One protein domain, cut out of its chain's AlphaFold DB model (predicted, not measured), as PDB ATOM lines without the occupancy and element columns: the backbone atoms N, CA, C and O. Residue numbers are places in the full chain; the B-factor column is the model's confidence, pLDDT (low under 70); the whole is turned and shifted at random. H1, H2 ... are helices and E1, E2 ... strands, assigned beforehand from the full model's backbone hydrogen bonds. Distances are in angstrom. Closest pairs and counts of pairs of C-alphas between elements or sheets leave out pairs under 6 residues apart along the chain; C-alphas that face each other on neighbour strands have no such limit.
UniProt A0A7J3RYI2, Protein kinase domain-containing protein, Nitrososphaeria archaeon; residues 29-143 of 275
ATOM      1  N   SER A  29     106.986 187.547 123.348       96.75
ATOM      2  CA  SER A  29     105.729 187.292 124.057       96.75
ATOM      3  C   SER A  29     105.155 185.914 123.722       96.75
ATOM      4  O   SER A  29     105.488 185.323 122.690       96.75
ATOM      5  N   LEU A  30     104.266 185.416 124.582       96.06
ATOM      6  CA  LEU A  30     103.616 184.116 124.409       96.06
ATOM      7  C   LEU A  30     102.884 183.969 123.064       96.06
ATOM      8  O   LEU A  30     102.947 182.904 122.456       96.06
ATOM      9  N   GLU A  31     102.249 185.028 122.560       95.69
ATOM     10  CA  GLU A  31     101.528 185.010 121.280       95.69
ATOM     11  C   GLU A  31     102.487 184.748 120.117       95.69
ATOM     12  O   GLU A  31     102.200 183.948 119.228       95.69
ATOM     13  N   ARG A  32     103.678 185.356 120.165       96.00
ATOM     14  CA  ARG A  32     104.721 185.164 119.149       96.00
ATOM     15  C   ARG A  32     105.340 183.768 119.196       96.00
ATOM     16  O   ARG A  32     105.949 183.346 118.215       96.00
ATOM     17  N   LEU A  33     105.178 183.026 120.295       95.25
ATOM     18  CA  LEU A  33     105.636 181.634 120.385       95.25
ATOM     19  C   LEU A  33     104.819 180.684 119.504       95.25
ATOM     20  O   LEU A  33     105.293 179.587 119.220       95.25
ATOM     21  N   LEU A  34     103.635 181.094 119.035       95.12
ATOM     22  CA  LEU A  34     102.840 180.326 118.073       95.12
ATOM     23  C   LEU A  34     103.488 180.295 116.675       95.12
ATOM     24  O   LEU A  34     103.215 179.399 115.873       95.12
ATOM     25  N   GLU A  35     104.370 181.252 116.382       94.69
ATOM     26  CA  GLU A  35     104.947 181.478 115.060       94.69
ATOM     27  C   GLU A  35     106.339 180.844 114.907       94.69
ATOM     28  O   GLU A  35     107.065 180.588 115.871       94.69
ATOM     29  N   HIS A  36     106.749 180.586 113.663       91.62
ATOM     30  CA  HIS A  36     108.138 180.228 113.367       91.62
ATOM     31  C   HIS A  36     109.043 181.470 113.501       91.62
ATOM     32  O   HIS A  36     108.657 182.537 113.028       91.62
ATOM     33  N   PRO A  37     110.260 181.359 114.068       94.38
ATOM     34  CA  PRO A  37     110.926 180.129 114.521       94.38
ATOM     35  C   PRO A  37     110.612 179.708 115.968       94.38
ATOM     36  O   PRO A  37     110.947 178.596 116.369       94.38
ATOM     37  N   PHE A  38     109.944 180.543 116.762       95.25
ATOM     38  CA  PHE A  38     109.812 180.349 118.212       95.25
ATOM     39  C   PHE A  38     109.011 179.111 118.624       95.25
ATOM     40  O   PHE A  38     109.386 178.441 119.591       95.25
ATOM     41  N   ARG A  39     107.995 178.719 117.844       95.75
ATOM     42  CA  ARG A  39     107.241 177.472 118.066       95.75
ATOM     43  C   ARG A  39     108.128 176.229 118.098       95.75
ATOM     44  O   ARG A  39     107.816 175.254 118.777       95.75
ATOM     45  N   ARG A  40     109.267 176.267 117.392       95.75
ATOM     46  CA  ARG A  40     110.249 175.181 117.387       95.75
ATOM     47  C   ARG A  40     110.928 175.022 118.739       95.75
ATOM     48  O   ARG A  40     111.204 173.898 119.129       95.75
ATOM     49  N   VAL A  41     111.194 176.118 119.449       96.62
ATOM     50  CA  VAL A  41     111.851 176.087 120.763       96.62
ATOM     51  C   VAL A  41     110.926 175.462 121.800       96.62
ATOM     52  O   VAL A  41     111.352 174.587 122.551       96.62
ATOM     53  N   ILE A  42     109.653 175.867 121.810       96.69
ATOM     54  CA  ILE A  42     108.695 175.375 122.804       96.69
ATOM     55  C   ILE A  42     108.149 173.985 122.507       96.69
ATOM     56  O   ILE A  42     107.665 173.355 123.433       96.69
ATOM     57  N   ALA A  43     108.250 173.473 121.281       96.62
ATOM     58  CA  ALA A  43     107.803 172.127 120.911       96.62
ATOM     59  C   ALA A  43     108.865 171.381 120.078       96.62
ATOM     60  O   ALA A  43     108.578 170.788 119.038       96.62
ATOM     61  N   TYR A  44     110.123 171.438 120.523       96.56
ATOM     62  CA  TYR A  44     111.238 170.771 119.852       96.56
ATOM     63  C   TYR A  44     111.182 169.238 120.017       96.56
ATOM     64  O   TYR A  44     110.973 168.787 121.144       96.56
ATOM     65  N   PRO A  45     111.498 168.435 118.980       95.00
ATOM     66  CA  PRO A  45     111.806 168.846 117.608       95.00
ATOM     67  C   PRO A  45     110.591 168.928 116.676       95.00
ATOM     68  O   PRO A  45     110.743 169.447 115.573       95.00
ATOM     69  N   HIS A  46     109.412 168.433 117.059       94.25
ATOM     70  CA  HIS A  46     108.273 168.271 116.145       94.25
ATOM     71  C   HIS A  46     107.056 169.119 116.565       94.25
ATOM     72  O   HIS A  46     106.125 168.596 117.176       94.25
ATOM     73  N   PRO A  47     107.027 170.425 116.234       94.81
ATOM     74  CA  PRO A  47     105.910 171.291 116.592       94.81
ATOM     75  C   PRO A  47     104.671 171.005 115.730       94.81
ATOM     76  O   PRO A  47     104.733 171.130 114.504       94.81
ATOM     77  N   THR A  48     103.531 170.722 116.364       96.75
ATOM     78  CA  THR A  48     102.194 170.796 115.745       96.75
ATOM     79  C   THR A  48     101.439 172.023 116.271       96.75
ATOM     80  O   THR A  48     101.727 172.465 117.387       96.75
ATOM     81  N   PRO A  49     100.509 172.620 115.504       96.06
ATOM     82  CA  PRO A  49      99.732 173.773 115.968       96.06
ATOM     83  C   PRO A  49      99.026 173.536 117.312       96.06
ATOM     84  O   PRO A  49      99.047 174.410 118.177       96.06
ATOM     85  N   GLU A  50      98.463 172.345 117.505       97.06
ATOM     86  CA  GLU A  50      97.726 171.953 118.708       97.06
ATOM     87  C   GLU A  50      98.659 171.893 119.921       97.06
ATOM     88  O   GLU A  50      98.426 172.577 120.915       97.06
ATOM     89  N   LEU A  51      99.780 171.173 119.800       97.12
ATOM     90  CA  LEU A  51     100.768 171.035 120.870       97.12
ATOM     91  C   LEU A  51     101.380 172.381 121.265       97.12
ATOM     92  O   LEU A  51     101.614 172.656 122.440       97.12
ATOM     93  N   VAL A  52     101.680 173.221 120.276       97.62
ATOM     94  CA  VAL A  52     102.252 174.552 120.506       97.62
ATOM     95  C   VAL A  52     101.262 175.415 121.288       97.62
ATOM     96  O   VAL A  52     101.664 176.065 122.252       97.62
ATOM     97  N   LYS A  53      99.973 175.379 120.932       98.00
ATOM     98  CA  LYS A  53      98.921 176.098 121.659       98.00
ATOM     99  C   LYS A  53      98.788 175.603 123.102       98.00
ATOM    100  O   LYS A  53      98.823 176.423 124.016       98.00
ATOM    101  N   GLU A  54      98.714 174.289 123.312       97.94
ATOM    102  CA  GLU A  54      98.655 173.679 124.651       97.94
ATOM    103  C   GLU A  54      99.839 174.116 125.524       97.94
ATOM    104  O   GLU A  54      99.665 174.537 126.668       97.94
ATOM    105  N   ARG A  55     101.049 174.093 124.959       98.19
ATOM    106  CA  ARG A  55     102.277 174.497 125.652       98.19
ATOM    107  C   ARG A  55     102.324 175.987 125.979       98.19
ATOM    108  O   ARG A  55     102.824 176.353 127.039       98.19
ATOM    109  N   VAL A  56     101.799 176.853 125.112       98.31
ATOM    110  CA  VAL A  56     101.670 178.291 125.404       98.31
ATOM    111  C   VAL A  56     100.683 178.538 126.550       98.31
ATOM    112  O   VAL A  56     100.968 179.332 127.448       98.31
ATOM    113  N   GLU A  57      99.550 177.833 126.566       98.19
ATOM    114  CA  GLU A  57      98.583 177.913 127.666       98.19
ATOM    115  C   GLU A  57      99.177 177.405 128.990       98.19
ATOM    116  O   GLU A  57      98.971 178.022 130.037       98.19
ATOM    117  N   GLU A  58      99.939 176.309 128.955       98.44
ATOM    118  CA  GLU A  58     100.669 175.772 130.106       98.44
ATOM    119  C   GLU A  58     101.679 176.802 130.646       98.44
ATOM    120  O   GLU A  58     101.630 177.134 131.831       98.44
ATOM    121  N   LEU A  59     102.512 177.398 129.782       98.44
ATOM    122  CA  LEU A  59     103.461 178.462 130.151       98.44
ATOM    123  C   LEU A  59     102.781 179.658 130.826       98.44
ATOM    124  O   LEU A  59     103.251 180.127 131.868       98.44
ATOM    125  N   SER A  60     101.659 180.114 130.265       98.00
ATOM    126  CA  SER A  60     100.859 181.201 130.836       98.00
ATOM    127  C   SER A  60     100.380 180.860 132.253       98.00
ATOM    128  O   SER A  60     100.573 181.646 133.183       98.00
ATOM    129  N   LYS A  61      99.855 179.642 132.464       98.19
ATOM    130  CA  LYS A  61      99.420 179.152 133.788       98.19
ATOM    131  C   LYS A  61     100.574 179.048 134.793       98.19
ATOM    132  O   LYS A  61     100.373 179.331 135.974       98.19
ATOM    133  N   LEU A  62     101.787 178.704 134.347       97.50
ATOM    134  CA  LEU A  62     102.992 178.743 135.191       97.50
ATOM    135  C   LEU A  62     103.451 180.169 135.539       97.50
ATOM    136  O   LEU A  62     104.264 180.344 136.451       97.50
ATOM    137  N   GLY A  63     102.937 181.193 134.853       97.94
ATOM    138  CA  GLY A  63     103.310 182.595 135.037       97.94
ATOM    139  C   GLY A  63     104.503 183.043 134.192       97.94
ATOM    140  O   GLY A  63     105.109 184.066 134.512       97.94
ATOM    141  N   VAL A  64     104.868 182.291 133.150       98.38
ATOM    142  CA  VAL A  64     105.842 182.732 132.143       98.38
ATOM    143  C   VAL A  64     105.148 183.707 131.194       98.38
ATOM    144  O   VAL A  64     104.074 183.406 130.690       98.38
ATOM    145  N   THR A  65     105.751 184.867 130.943       97.38
ATOM    146  CA  THR A  65     105.170 185.928 130.099       97.38
ATOM    147  C   THR A  65     105.908 186.115 128.778       97.38
ATOM    148  O   THR A  65     105.320 186.582 127.805       97.38
ATOM    149  N   ALA A  66     107.188 185.746 128.720       97.62
ATOM    150  CA  ALA A  66     107.996 185.853 127.512       97.62
ATOM    151  C   ALA A  66     109.180 184.883 127.526       97.62
ATOM    152  O   ALA A  66     109.671 184.509 128.593       97.62
ATOM    153  N   LEU A  67     109.687 184.531 126.343       97.12
ATOM    154  CA  LEU A  67     111.020 183.951 126.178       97.12
ATOM    155  C   LEU A  67     112.028 185.032 125.803       97.12
ATOM    156  O   LEU A  67     111.694 186.004 125.135       97.12
ATOM    157  N   ILE A  68     113.280 184.832 126.196       96.38
ATOM    158  CA  ILE A  68     114.368 185.764 125.910       96.38
ATOM    159  C   ILE A  68     115.444 184.984 125.146       96.38
ATOM    160  O   ILE A  68     116.161 184.182 125.749       96.38
ATOM    161  N   PRO A  69     115.556 185.152 123.816       94.12
ATOM    162  CA  PRO A  69     116.595 184.485 123.044       94.12
ATOM    163  C   PRO A  69     117.988 184.819 123.580       94.12
ATOM    164  O   PRO A  69     118.323 185.975 123.836       94.12
ATOM    165  N   GLY A  70     118.833 183.804 123.733       92.00
ATOM    166  CA  GLY A  70     120.193 183.989 124.220       92.00
ATOM    167  C   GLY A  70     120.885 182.681 124.569       92.00
ATOM    168  O   GLY A  70     120.244 181.649 124.707       92.00
ATOM    169  N   GLY A  71     122.206 182.740 124.720       90.12
ATOM    170  CA  GLY A  71     123.056 181.555 124.829       90.12
ATOM    171  C   GLY A  71     123.733 181.216 123.499       90.12
ATOM    172  O   GLY A  71     123.478 181.852 122.480       90.12
ATOM    173  N   ALA A  72     124.647 180.248 123.534       89.00
ATOM    174  CA  ALA A  72     125.479 179.884 122.383       89.00
ATOM    175  C   ALA A  72     124.868 178.780 121.502       89.00
ATOM    176  O   ALA A  72     125.391 178.494 120.428       89.00
ATOM    177  N   THR A  73     123.796 178.126 121.957       92.69
ATOM    178  CA  THR A  73     123.146 177.036 121.217       92.69
ATOM    179  C   THR A  73     122.020 177.599 120.360       92.69
ATOM    180  O   THR A  73     121.301 178.478 120.817       92.69
ATOM    181  N   GLN A  74     121.826 177.071 119.149       94.25
ATOM    182  CA  GLN A  74     120.738 177.484 118.259       94.25
ATOM    183  C   GLN A  74     119.753 176.354 117.961       94.25
ATOM    184  O   GLN A  74     120.144 175.202 117.761       94.25
ATOM    185  N   ILE A  75     118.472 176.712 117.895       93.94
ATOM    186  CA  ILE A  75     117.376 175.881 117.387       93.94
ATOM    187  C   ILE A  75     116.640 176.703 116.332       93.94
ATOM    188  O   ILE A  75     116.052 177.728 116.663       93.94
ATOM    189  N   ASP A  76     116.710 176.275 115.069       91.44
ATOM    190  CA  ASP A  76     116.121 176.961 113.906       91.44
ATOM    191  C   ASP A  76     116.392 178.485 113.903       91.44
ATOM    192  O   ASP A  76     115.511 179.307 113.664       91.44
ATOM    193  N   GLY A  77     117.637 178.866 114.220       90.62
ATOM    194  CA  GLY A  77     118.096 180.261 114.269       90.62
ATOM    195  C   GLY A  77     117.784 181.018 115.567       90.62
ATOM    196  O   GLY A  77     118.241 182.146 115.728       90.62
ATOM    197  N   VAL A  78     117.060 180.418 116.518       94.19
ATOM    198  CA  VAL A  78     116.802 181.011 117.841       94.19
ATOM    199  C   VAL A  78     117.875 180.574 118.828       94.19
ATOM    200  O   VAL A  78     118.089 179.379 119.035       94.19
ATOM    201  N   ASN A  79     118.527 181.545 119.470       95.88
ATOM    202  CA  ASN A  79     119.507 181.279 120.519       95.88
ATOM    203  C   ASN A  79     118.816 180.794 121.804       95.88
ATOM    204  O   ASN A  79     117.889 181.440 122.295       95.88
ATOM    205  N   VAL A  80     119.312 179.693 122.364       96.06
ATOM    206  CA  VAL A  80     118.883 179.089 123.632       96.06
ATOM    207  C   VAL A  80     120.101 178.794 124.520       96.06
ATOM    208  O   VAL A  80     121.238 178.682 124.042       96.06
ATOM    209  N   LEU A  81     119.877 178.654 125.830       93.25
ATOM    210  CA  LEU A  81     120.944 178.409 126.808       93.25
ATOM    211  C   LEU A  81     121.596 177.039 126.600       93.25
ATOM    212  O   LEU A  81     122.813 176.904 126.728       93.25
ATOM    213  N   GLY A  82     120.799 176.037 126.237       91.94
ATOM    214  CA  GLY A  82     121.299 174.701 125.957       91.94
ATOM    215  C   GLY A  82     120.230 173.762 125.423       91.94
ATOM    216  O   GLY A  82     119.033 174.041 125.467       91.94
ATOM    217  N   LYS A  83     120.685 172.618 124.920       90.31
ATOM    218  CA  LYS A  83     119.839 171.509 124.485       90.31
ATOM    219  C   LYS A  83     120.452 170.207 124.988       90.31
ATOM    220  O   LYS A  83     121.611 169.927 124.687       90.31
ATOM    221  N   GLY A  84     119.667 169.444 125.737       84.19
ATOM    222  CA  GLY A  84     120.015 168.132 126.264       84.19
ATOM    223  C   GLY A  84     119.243 167.007 125.578       84.19
ATOM    224  O   GLY A  84     118.648 167.185 124.504       84.19
ATOM    225  N   GLN A  85     119.267 165.840 126.220       84.69
ATOM    226  CA  GLN A  85     118.572 164.647 125.748       84.69
ATOM    227  C   GLN A  85     117.062 164.755 125.976       84.69
ATOM    228  O   GLN A  85     116.310 164.530 125.033       84.69
ATOM    229  N   VAL A  86     116.622 165.179 127.167       88.88
ATOM    230  CA  VAL A  86     115.188 165.290 127.500       88.88
ATOM    231  C   VAL A  86     114.642 166.711 127.343       88.88
ATOM    232  O   VAL A  86     113.429 166.886 127.242       88.88
ATOM    233  N   GLY A  87     115.491 167.744 127.265       92.69
ATOM    234  CA  GLY A  87     115.015 169.131 127.296       92.69
ATOM    235  C   GLY A  87     115.776 170.162 126.462       92.69
ATOM    236  O   GLY A  87     116.920 169.966 126.053       92.69
ATOM    237  N   VAL A  88     115.122 171.301 126.243       96.00
ATOM    238  CA  VAL A  88     115.710 172.566 125.778       96.00
ATOM    239  C   VAL A  88     115.690 173.543 126.947       96.00
ATOM    240  O   VAL A  88     114.678 173.649 127.631       96.00
ATOM    241  N   VAL A  89     116.779 174.269 127.185       96.25
ATOM    242  CA  VAL A  89     116.850 175.296 128.232       96.25
ATOM    243  C   VAL A  89     116.974 176.663 127.576       96.25
ATOM    244  O   VAL A  89     117.863 176.877 126.755       96.25
ATOM    245  N   THR A  90     116.105 177.600 127.943       96.94
ATOM    246  CA  THR A  90     116.096 178.982 127.440       96.94
ATOM    247  C   THR A  90     115.915 179.980 128.584       96.94
ATOM    248  O   THR A  90     115.578 179.587 129.700       96.94
ATOM    249  N   ARG A  91     116.138 181.272 128.334       97.62
ATOM    250  CA  ARG A  91     115.749 182.329 129.279       97.62
ATOM    251  C   ARG A  91     114.280 182.683 129.097       97.62
ATOM    252  O   ARG A  91     113.743 182.599 127.990       97.62
ATOM    253  N   CYS A  92     113.648 183.119 130.174       97.69
ATOM    254  CA  CYS A  92     112.273 183.590 130.164       97.69
ATOM    255  C   CYS A  92     112.058 184.727 131.169       97.69
ATOM    256  O   CYS A  92     112.853 184.921 132.091       97.69
ATOM    257  N   SER A  93     110.957 185.450 130.986       97.69
ATOM    258  CA  SER A  93     110.382 186.329 131.999       97.69
ATOM    259  C   SER A  93     109.288 185.557 132.732       97.69
ATOM    260  O   SER A  93     108.327 185.088 132.117       97.69
ATOM    261  N   TRP A  94     109.450 185.371 134.040       97.81
ATOM    262  CA  TRP A  94     108.503 184.690 134.916       97.81
ATOM    263  C   TRP A  94     107.977 185.674 135.956       97.81
ATOM    264  O   TRP A  94     108.730 186.157 136.802       97.81
ATOM    265  N   ARG A  95     106.682 186.001 135.883       96.44
ATOM    266  CA  ARG A  95     106.024 186.998 136.749       96.44
ATOM    267  C   ARG A  95     106.809 188.321 136.831       96.44
ATOM    268  O   ARG A  95     106.948 188.902 137.906       96.44
ATOM    269  N   GLY A  96     107.359 188.759 135.695       92.12
ATOM    270  CA  GLY A  96     108.165 189.979 135.575       92.12
ATOM    271  C   GLY A  96     109.605 189.870 136.093       92.12
ATOM    272  O   GLY A  96     110.264 190.895 136.248       92.12
ATOM    273  N   LYS A  97     110.104 188.663 136.392       94.75
ATOM    274  CA  LYS A  97     111.485 188.415 136.835       94.75
ATOM    275  C   LYS A  97     112.238 187.532 135.834       94.75
ATOM    276  O   LYS A  97     111.641 186.598 135.300       94.75
ATOM    277  N   PRO A  98     113.542 187.764 135.609       95.62
ATOM    278  CA  PRO A  98     114.347 186.891 134.763       95.62
ATOM    279  C   PRO A  98     114.500 185.499 135.393       95.62
ATOM    280  O   PRO A  98     114.759 185.372 136.591       95.62
ATOM    281  N   ALA A  99     114.355 184.460 134.573       97.75
ATOM    282  CA  ALA A  99     114.486 183.062 134.972       97.75
ATOM    283  C   ALA A  99     115.010 182.194 133.815       97.75
ATOM    284  O   ALA A  99     114.987 182.592 132.646       97.75
ATOM    285  N   ALA A 100     115.447 180.977 134.133       97.44
ATOM    286  CA  ALA A 100     115.661 179.916 133.160       97.44
ATOM    287  C   ALA A 100     114.416 179.022 133.071       97.44
ATOM    288  O   ALA A 100     113.759 178.729 134.071       97.44
ATOM    289  N   LEU A 101     114.115 178.569 131.860       98.06
ATOM    290  CA  LEU A 101     113.022 177.664 131.544       98.06
ATOM    291  C   LEU A 101     113.597 176.409 130.889       98.06
ATOM    292  O   LEU A 101     114.151 176.488 129.790       98.06
ATOM    293  N   LYS A 102     113.439 175.256 131.541       97.50
ATOM    294  CA  LYS A 102     113.651 173.944 130.921       97.50
ATOM    295  C   LYS A 102     112.327 173.480 130.316       97.50
ATOM    296  O   LYS A 102     111.292 173.513 130.974       97.50
ATOM    297  N   ILE A 103     112.378 173.080 129.053       97.81
ATOM    298  CA  ILE A 103     111.251 172.686 128.211       97.81
ATOM    299  C   ILE A 103     111.456 171.228 127.819       97.81
ATOM    300  O   ILE A 103     112.477 170.904 127.212       97.81
ATOM    301  N   ARG A 104     110.495 170.354 128.115       97.38
ATOM    302  CA  ARG A 104     110.546 168.938 127.728       97.38
ATOM    303  C   ARG A 104     110.536 168.813 126.213       97.38
ATOM    304  O   ARG A 104     109.672 169.390 125.550       97.38
ATOM    305  N   ARG A 105     111.439 168.032 125.639       96.50
ATOM    306  CA  ARG A 105     111.383 167.707 124.214       96.50
ATOM    307  C   ARG A 105     110.214 166.773 123.925       96.50
ATOM    308  O   ARG A 105     109.830 165.966 124.763       96.50
ATOM    309  N   THR A 106     109.643 166.886 122.736       94.81
ATOM    310  CA  THR A 106     108.498 166.069 122.315       94.81
ATOM    311  C   THR A 106     108.897 164.627 122.013       94.81
ATOM    312  O   THR A 106     108.049 163.748 122.055       94.81
ATOM    313  N   ASP A 107     110.178 164.395 121.716       94.50
ATOM    314  CA  ASP A 107     110.787 163.090 121.438       94.50
ATOM    315  C   ASP A 107     111.536 162.500 122.646       94.50
ATOM    316  O   ASP A 107     112.255 161.514 122.499       94.50
ATOM    317  N   ALA A 108     111.406 163.109 123.830       91.88
ATOM    318  CA  ALA A 108     112.004 162.572 125.044       91.88
ATOM    319  C   ALA A 108     111.340 161.245 125.443       91.88
ATOM    320  O   ALA A 108     110.123 161.096 125.350       91.88
ATOM    321  N   ASP A 109     112.132 160.325 125.987       89.19
ATOM    322  CA  ASP A 109     111.697 159.031 126.534       89.19
ATOM    323  C   ASP A 109     110.943 159.146 127.872       89.19
ATOM    324  O   ASP A 109     110.575 158.142 128.478       89.19
ATOM    325  N   ARG A 110     110.697 160.376 128.336       86.88
ATOM    326  CA  ARG A 110     109.970 160.685 129.569       86.88
ATOM    327  C   ARG A 110     108.681 161.422 129.274       86.88
ATOM    328  O   ARG A 110     108.658 162.391 128.512       86.88
ATOM    329  N   GLU A 111     107.629 161.018 129.972       91.44
ATOM    330  CA  GLU A 111     106.297 161.611 129.852       91.44
ATOM    331  C   GLU A 111     106.202 162.985 130.534       91.44
ATOM    332  O   GLU A 111     105.432 163.834 130.090       91.44
ATOM    333  N   SER A 112     107.017 163.234 131.570       95.25
ATOM    334  CA  SER A 112     106.934 164.431 132.413       95.25
ATOM    335  C   SER A 112     108.295 164.867 132.985       95.25
ATOM    336  O   SER A 112     109.194 164.046 133.173       95.25
ATOM    337  N   LEU A 113     108.440 166.165 133.279       95.75
ATOM    338  CA  LEU A 113     109.566 166.752 134.025       95.75
ATOM    339  C   LEU A 113     109.337 166.808 135.547       95.75
ATOM    340  O   LEU A 113     110.218 167.241 136.288       95.75
ATOM    341  N   GLU A 114     108.179 166.375 136.043       95.50
ATOM    342  CA  GLU A 114     107.839 166.493 137.467       95.50
ATOM    343  C   GLU A 114     108.782 165.713 138.381       95.50
ATOM    344  O   GLU A 114     109.091 166.174 139.477       95.50
ATOM    345  N   ASP A 115     109.270 164.551 137.951       92.88
ATOM    346  CA  ASP A 115     110.208 163.769 138.761       92.88
ATOM    347  C   ASP A 115     111.556 164.479 138.914       92.88
ATOM    348  O   ASP A 115     112.119 164.497 140.009       92.88
ATOM    349  N   GLU A 116     112.026 165.159 137.865       94.31
ATOM    350  CA  GLU A 116     113.199 166.032 137.957       94.31
ATOM    351  C   GLU A 116     112.932 167.197 138.920       94.31
ATOM    352  O   GLU A 116     113.740 167.462 139.812       94.31
ATOM    353  N   ALA A 117     111.764 167.842 138.823       95.81
ATOM    354  CA  ALA A 117     111.387 168.934 139.719       95.81
ATOM    355  C   ALA A 117     111.279 168.495 141.195       95.81
ATOM    356  O   ALA A 117     111.663 169.242 142.102       95.81
ATOM    357  N   LYS A 118     110.816 167.266 141.467       94.94
ATOM    358  CA  LYS A 118     110.798 166.679 142.820       94.94
ATOM    359  C   LYS A 118     112.214 166.497 143.361       94.94
ATOM    360  O   LYS A 118     112.479 166.875 144.502       94.94
ATOM    361  N   VAL A 119     113.138 165.976 142.550       94.81
ATOM    362  CA  VAL A 119     114.549 165.849 142.951       94.81
ATOM    363  C   VAL A 119     115.170 167.227 143.201       94.81
ATOM    364  O   VAL A 119     115.812 167.420 144.235       94.81
ATOM    365  N   MET A 120     114.913 168.206 142.328       95.94
ATOM    366  CA  MET A 120     115.351 169.593 142.525       95.94
ATOM    367  C   MET A 120     114.807 170.195 143.823       95.94
ATOM    368  O   MET A 120     115.544 170.865 144.538       95.94
ATOM    369  N   THR A 121     113.548 169.923 144.174       95.75
ATOM    370  CA  THR A 121     112.941 170.400 145.429       95.75
ATOM    371  C   THR A 121     113.714 169.886 146.647       95.75
ATOM    372  O   THR A 121     114.040 170.653 147.558       95.75
ATOM    373  N   VAL A 122     114.072 168.598 146.652       95.00
ATOM    374  CA  VAL A 122     114.883 167.997 147.721       95.00
ATOM    375  C   VAL A 122     116.293 168.600 147.739       95.00
ATOM    376  O   VAL A 122     116.778 168.969 148.810       95.00
ATOM    377  N   ALA A 123     116.931 168.782 146.579       95.31
ATOM    378  CA  ALA A 123     118.252 169.410 146.473       95.31
ATOM    379  C   ALA A 123     118.253 170.865 146.986       95.31
ATOM    380  O   ALA A 123     119.103 171.251 147.791       95.31
ATOM    381  N   ASN A 124     117.252 171.660 146.604       96.19
ATOM    382  CA  ASN A 124     117.086 173.043 147.041       96.19
ATOM    383  C   ASN A 124     116.869 173.162 148.554       96.19
ATOM    384  O   ASN A 124     117.357 174.118 149.156       96.19
ATOM    385  N   SER A 125     116.231 172.177 149.202       95.19
ATOM    386  CA  SER A 125     116.117 172.146 150.673       95.19
ATOM    387  C   SER A 125     117.482 172.087 151.379       95.19
ATOM    388  O   SER A 125     117.620 172.523 152.522       95.19
ATOM    389  N   LYS A 126     118.511 171.596 150.675       94.62
ATOM    390  CA  LYS A 126     119.916 171.585 151.100       94.62
ATOM    391  C   LYS A 126     120.742 172.716 150.485       94.62
ATOM    392  O   LYS A 126     121.951 172.733 150.676       94.62
ATOM    393  N   LYS A 127     120.105 173.671 149.797       93.75
ATOM    394  CA  LYS A 127     120.748 174.777 149.065       93.75
ATOM    395  C   LYS A 127     121.688 174.296 147.953       93.75
ATOM    396  O   LYS A 127     122.752 174.872 147.741       93.75
ATOM    397  N   VAL A 128     121.292 173.230 147.259       94.88
ATOM    398  CA  VAL A 128     122.007 172.715 146.091       94.88
ATOM    399  C   VAL A 128     121.216 172.987 144.818       94.88
ATOM    400  O   VAL A 128     120.007 172.741 144.759       94.88
ATOM    401  N   GLY A 129     121.939 173.440 143.796       94.62
ATOM    402  CA  GLY A 129     121.440 173.665 142.444       94.62
ATOM    403  C   GLY A 129     120.620 174.945 142.260       94.62
ATOM    404  O   GLY A 129     120.475 175.732 143.198       94.62
ATOM    405  N   PRO A 130     120.098 175.179 141.041       95.75
ATOM    406  CA  PRO A 130     119.248 176.327 140.743       95.75
ATOM    407  C   PRO A 130     117.995 176.326 141.616       95.75
ATOM    408  O   PRO A 130     117.379 175.274 141.802       95.75
ATOM    409  N   ILE A 131     117.580 177.498 142.102       96.69
ATOM    410  CA  ILE A 131     116.323 177.626 142.851       96.69
ATOM    411  C   ILE A 131     115.140 177.333 141.921       96.69
ATOM    412  O   ILE A 131     114.948 178.017 140.920       96.69
ATOM    413  N   LEU A 132     114.329 176.337 142.267       98.00
ATOM    414  CA  LEU A 132     113.085 175.992 141.593       98.00
ATOM    415  C   LEU A 132     111.999 177.022 141.929       98.00
ATOM    416  O   LEU A 132     111.706 177.270 143.098       98.00
ATOM    417  N   PHE A 133     111.375 177.602 140.906       98.19
ATOM    418  CA  PHE A 133     110.299 178.584 141.067       98.19
ATOM    419  C   PHE A 133     108.917 177.984 140.813       98.19
ATOM    420  O   PHE A 133     107.984 178.241 141.573       98.19
ATOM    421  N   ALA A 134     108.776 177.200 139.745       98.06
ATOM    422  CA  ALA A 134     107.532 176.535 139.369       98.06
ATOM    423  C   ALA A 134     107.826 175.366 138.421       98.06
ATOM    424  O   ALA A 134     108.860 175.349 137.757       98.06
ATOM    425  N   TYR A 135     106.916 174.400 138.325       98.38
ATOM    426  CA  TYR A 135     107.022 173.319 137.350       98.38
ATOM    427  C   TYR A 135     105.649 172.770 136.959       98.38
ATOM    428  O   TYR A 135     104.628 173.091 137.564       98.38
ATOM    429  N   SER A 136     105.657 171.970 135.903       98.00
ATOM    430  CA  SER A 136     104.529 171.284 135.277       98.00
ATOM    431  C   SER A 136     105.064 170.035 134.574       98.00
ATOM    432  O   SER A 136     106.268 169.764 134.622       98.00
ATOM    433  N   SER A 137     104.208 169.310 133.862       96.56
ATOM    434  CA  SER A 137     104.647 168.120 133.145       96.56
ATOM    435  C   SER A 137     105.617 168.439 131.996       96.56
ATOM    436  O   SER A 137     106.521 167.645 131.736       96.56
ATOM    437  N   ASN A 138     105.515 169.601 131.333       98.12
ATOM    438  CA  ASN A 138     106.419 169.954 130.225       98.12
ATOM    439  C   ASN A 138     107.454 171.037 130.552       98.12
ATOM    440  O   ASN A 138     108.371 171.237 129.748       98.12
ATOM    441  N   PHE A 139     107.342 171.723 131.690       98.31
ATOM    442  CA  PHE A 139     108.191 172.874 132.003       98.31
ATOM    443  C   PHE A 139     108.706 172.891 133.436       98.31
ATOM    444  O   PHE A 139     107.959 172.620 134.372       98.31
ATOM    445  N   ILE A 140     109.955 173.329 133.595       98.44
ATOM    446  CA  ILE A 140     110.552 173.723 134.874       98.44
ATOM    447  C   ILE A 140     111.026 175.172 134.750       98.44
ATOM    448  O   ILE A 140     111.827 175.495 133.873       98.44
ATOM    449  N   VAL A 141     110.548 176.034 135.644       98.50
ATOM    450  CA  VAL A 141     110.996 177.420 135.803       98.50
ATOM    451  C   VAL A 141     111.920 177.491 137.012       98.50
ATOM    452  O   VAL A 141     111.538 177.092 138.114       98.50
ATOM    453  N   MET A 142     113.128 178.009 136.821       98.12
ATOM    454  CA  MET A 142     114.170 178.026 137.847       98.12
ATOM    455  C   MET A 142     115.092 179.244 137.726       98.12
ATOM    456  O   MET A 142     115.034 179.999 136.756       98.12
ATOM    457  N   GLU A 143     115.965 179.430 138.713       96.81
ATOM    458  CA  GLU A 143     117.036 180.424 138.698       96.81
ATOM    459  C   GLU A 143     117.879 180.317 137.414       96.81
ATOM    460  O   GLU A 143     118.368 179.242 137.054       96.81
TER     461      GLU A 143
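This is residues 29 to 143 of the 275 residues of the protein "Protein kinase domain-containing protein" of Nitrososphaeria archaeon (UniProt A0A7J3RYI2). A strongly twisted, curled sheet of five strands forms the body, with the long helix H3 on one face and H4 over the edge strand E6 on the other. The short helices H1 and H2 gather at the beginning of H3, and the small hairpin E2 and E3 sits beside E4. The printed part has 115 residues, with named elements in the order H1 H2 H3 E1 E2 E3 E4 E5 H4 E6 E7, and its class is mixed, helices and strands. The large sheet runs E1 E4 E5 E7 E6, all antiparallel. The whole is compact, with a radius of gyration of the C-alphas of 13.2 A and spans of 40 by 32 by 28 A.

H1, residues 31 to 34, begins at C-alpha 31 (101.528, 185.010, 121.280). H2 is residues 38 to 42, and H3, residues 49 to 62, is 20.1 A long. Then come E1, residues 64 to 68, 11.0 A, E2, residues 73 to 75, and E3, residues 78 to 80. E4, residues 87 to 94, is 18.5 A and bends by 68 degrees at residue 91; E5, residues 97 to 104, is 21.5 A. H4, residues 114 to 125, is 16.6 A, E6 is residues 132 to 135, and E7, residues 139 to 142, ends at C-alpha 142 (114.170, 178.026, 137.847).

In the hairpin E4 and E5, N 90 and O 101 are 2.9 A apart, within hydrogen-bond range. E1 and E4 are antiparallel neighbours with N 65 and O 93 at 2.8 A, E5 and E7 are antiparallel neighbours with N 102 and O 140 at 2.8 A, and in the hairpin E6 and E7 N 141 and O 134 are 2.8 A apart, each pair within hydrogen-bond range. E5, H4 and E6 form a split strand-helix-strand unit, two strands running the same way with E7 between them, and its crossover is right-handed. H3 and H4, on opposite faces, give three layers, helices on both faces of a sheet. H3 has a height over the sheet of 9.3 A and is over none of the strands, but only just, with 2 C-alphas each on E1 and E5. H4, at a height of 9.6 A, is over E6 and runs along it at 19 degrees on the local plane; the closest C-alphas, of Ala 117 and Tyr 135, are 6.6 A apart. H1 touches H3, the closest C-alphas being those of Leu 34 and Val 52, 6.3 A. H2 only just touches H3, with 3 pairs of C-alphas within 8 A, the closest being those of Arg 39 and Val 52 at 6.3 A; H3 touches H2 with residues 52 to 55 alone. H1 and H2 only graze the sheet. In the hairpin E2 and E3, N 80 and O 73 are 2.8 A apart, and the closest C-alphas of E3 and E4, of Val 80 and Thr 90, are 4.7 A apart. Every O i to N i+4 pair is within hydrogen-bond range in H2, H3 and H4; H1 is too short for one.

The C-alphas farthest apart, of Pro 49 and Lys 126, are 40.6 A apart. The printed part has no cut and no long link. The mean pLDDT of the printed part is 95.4, and no printed residue is under 70.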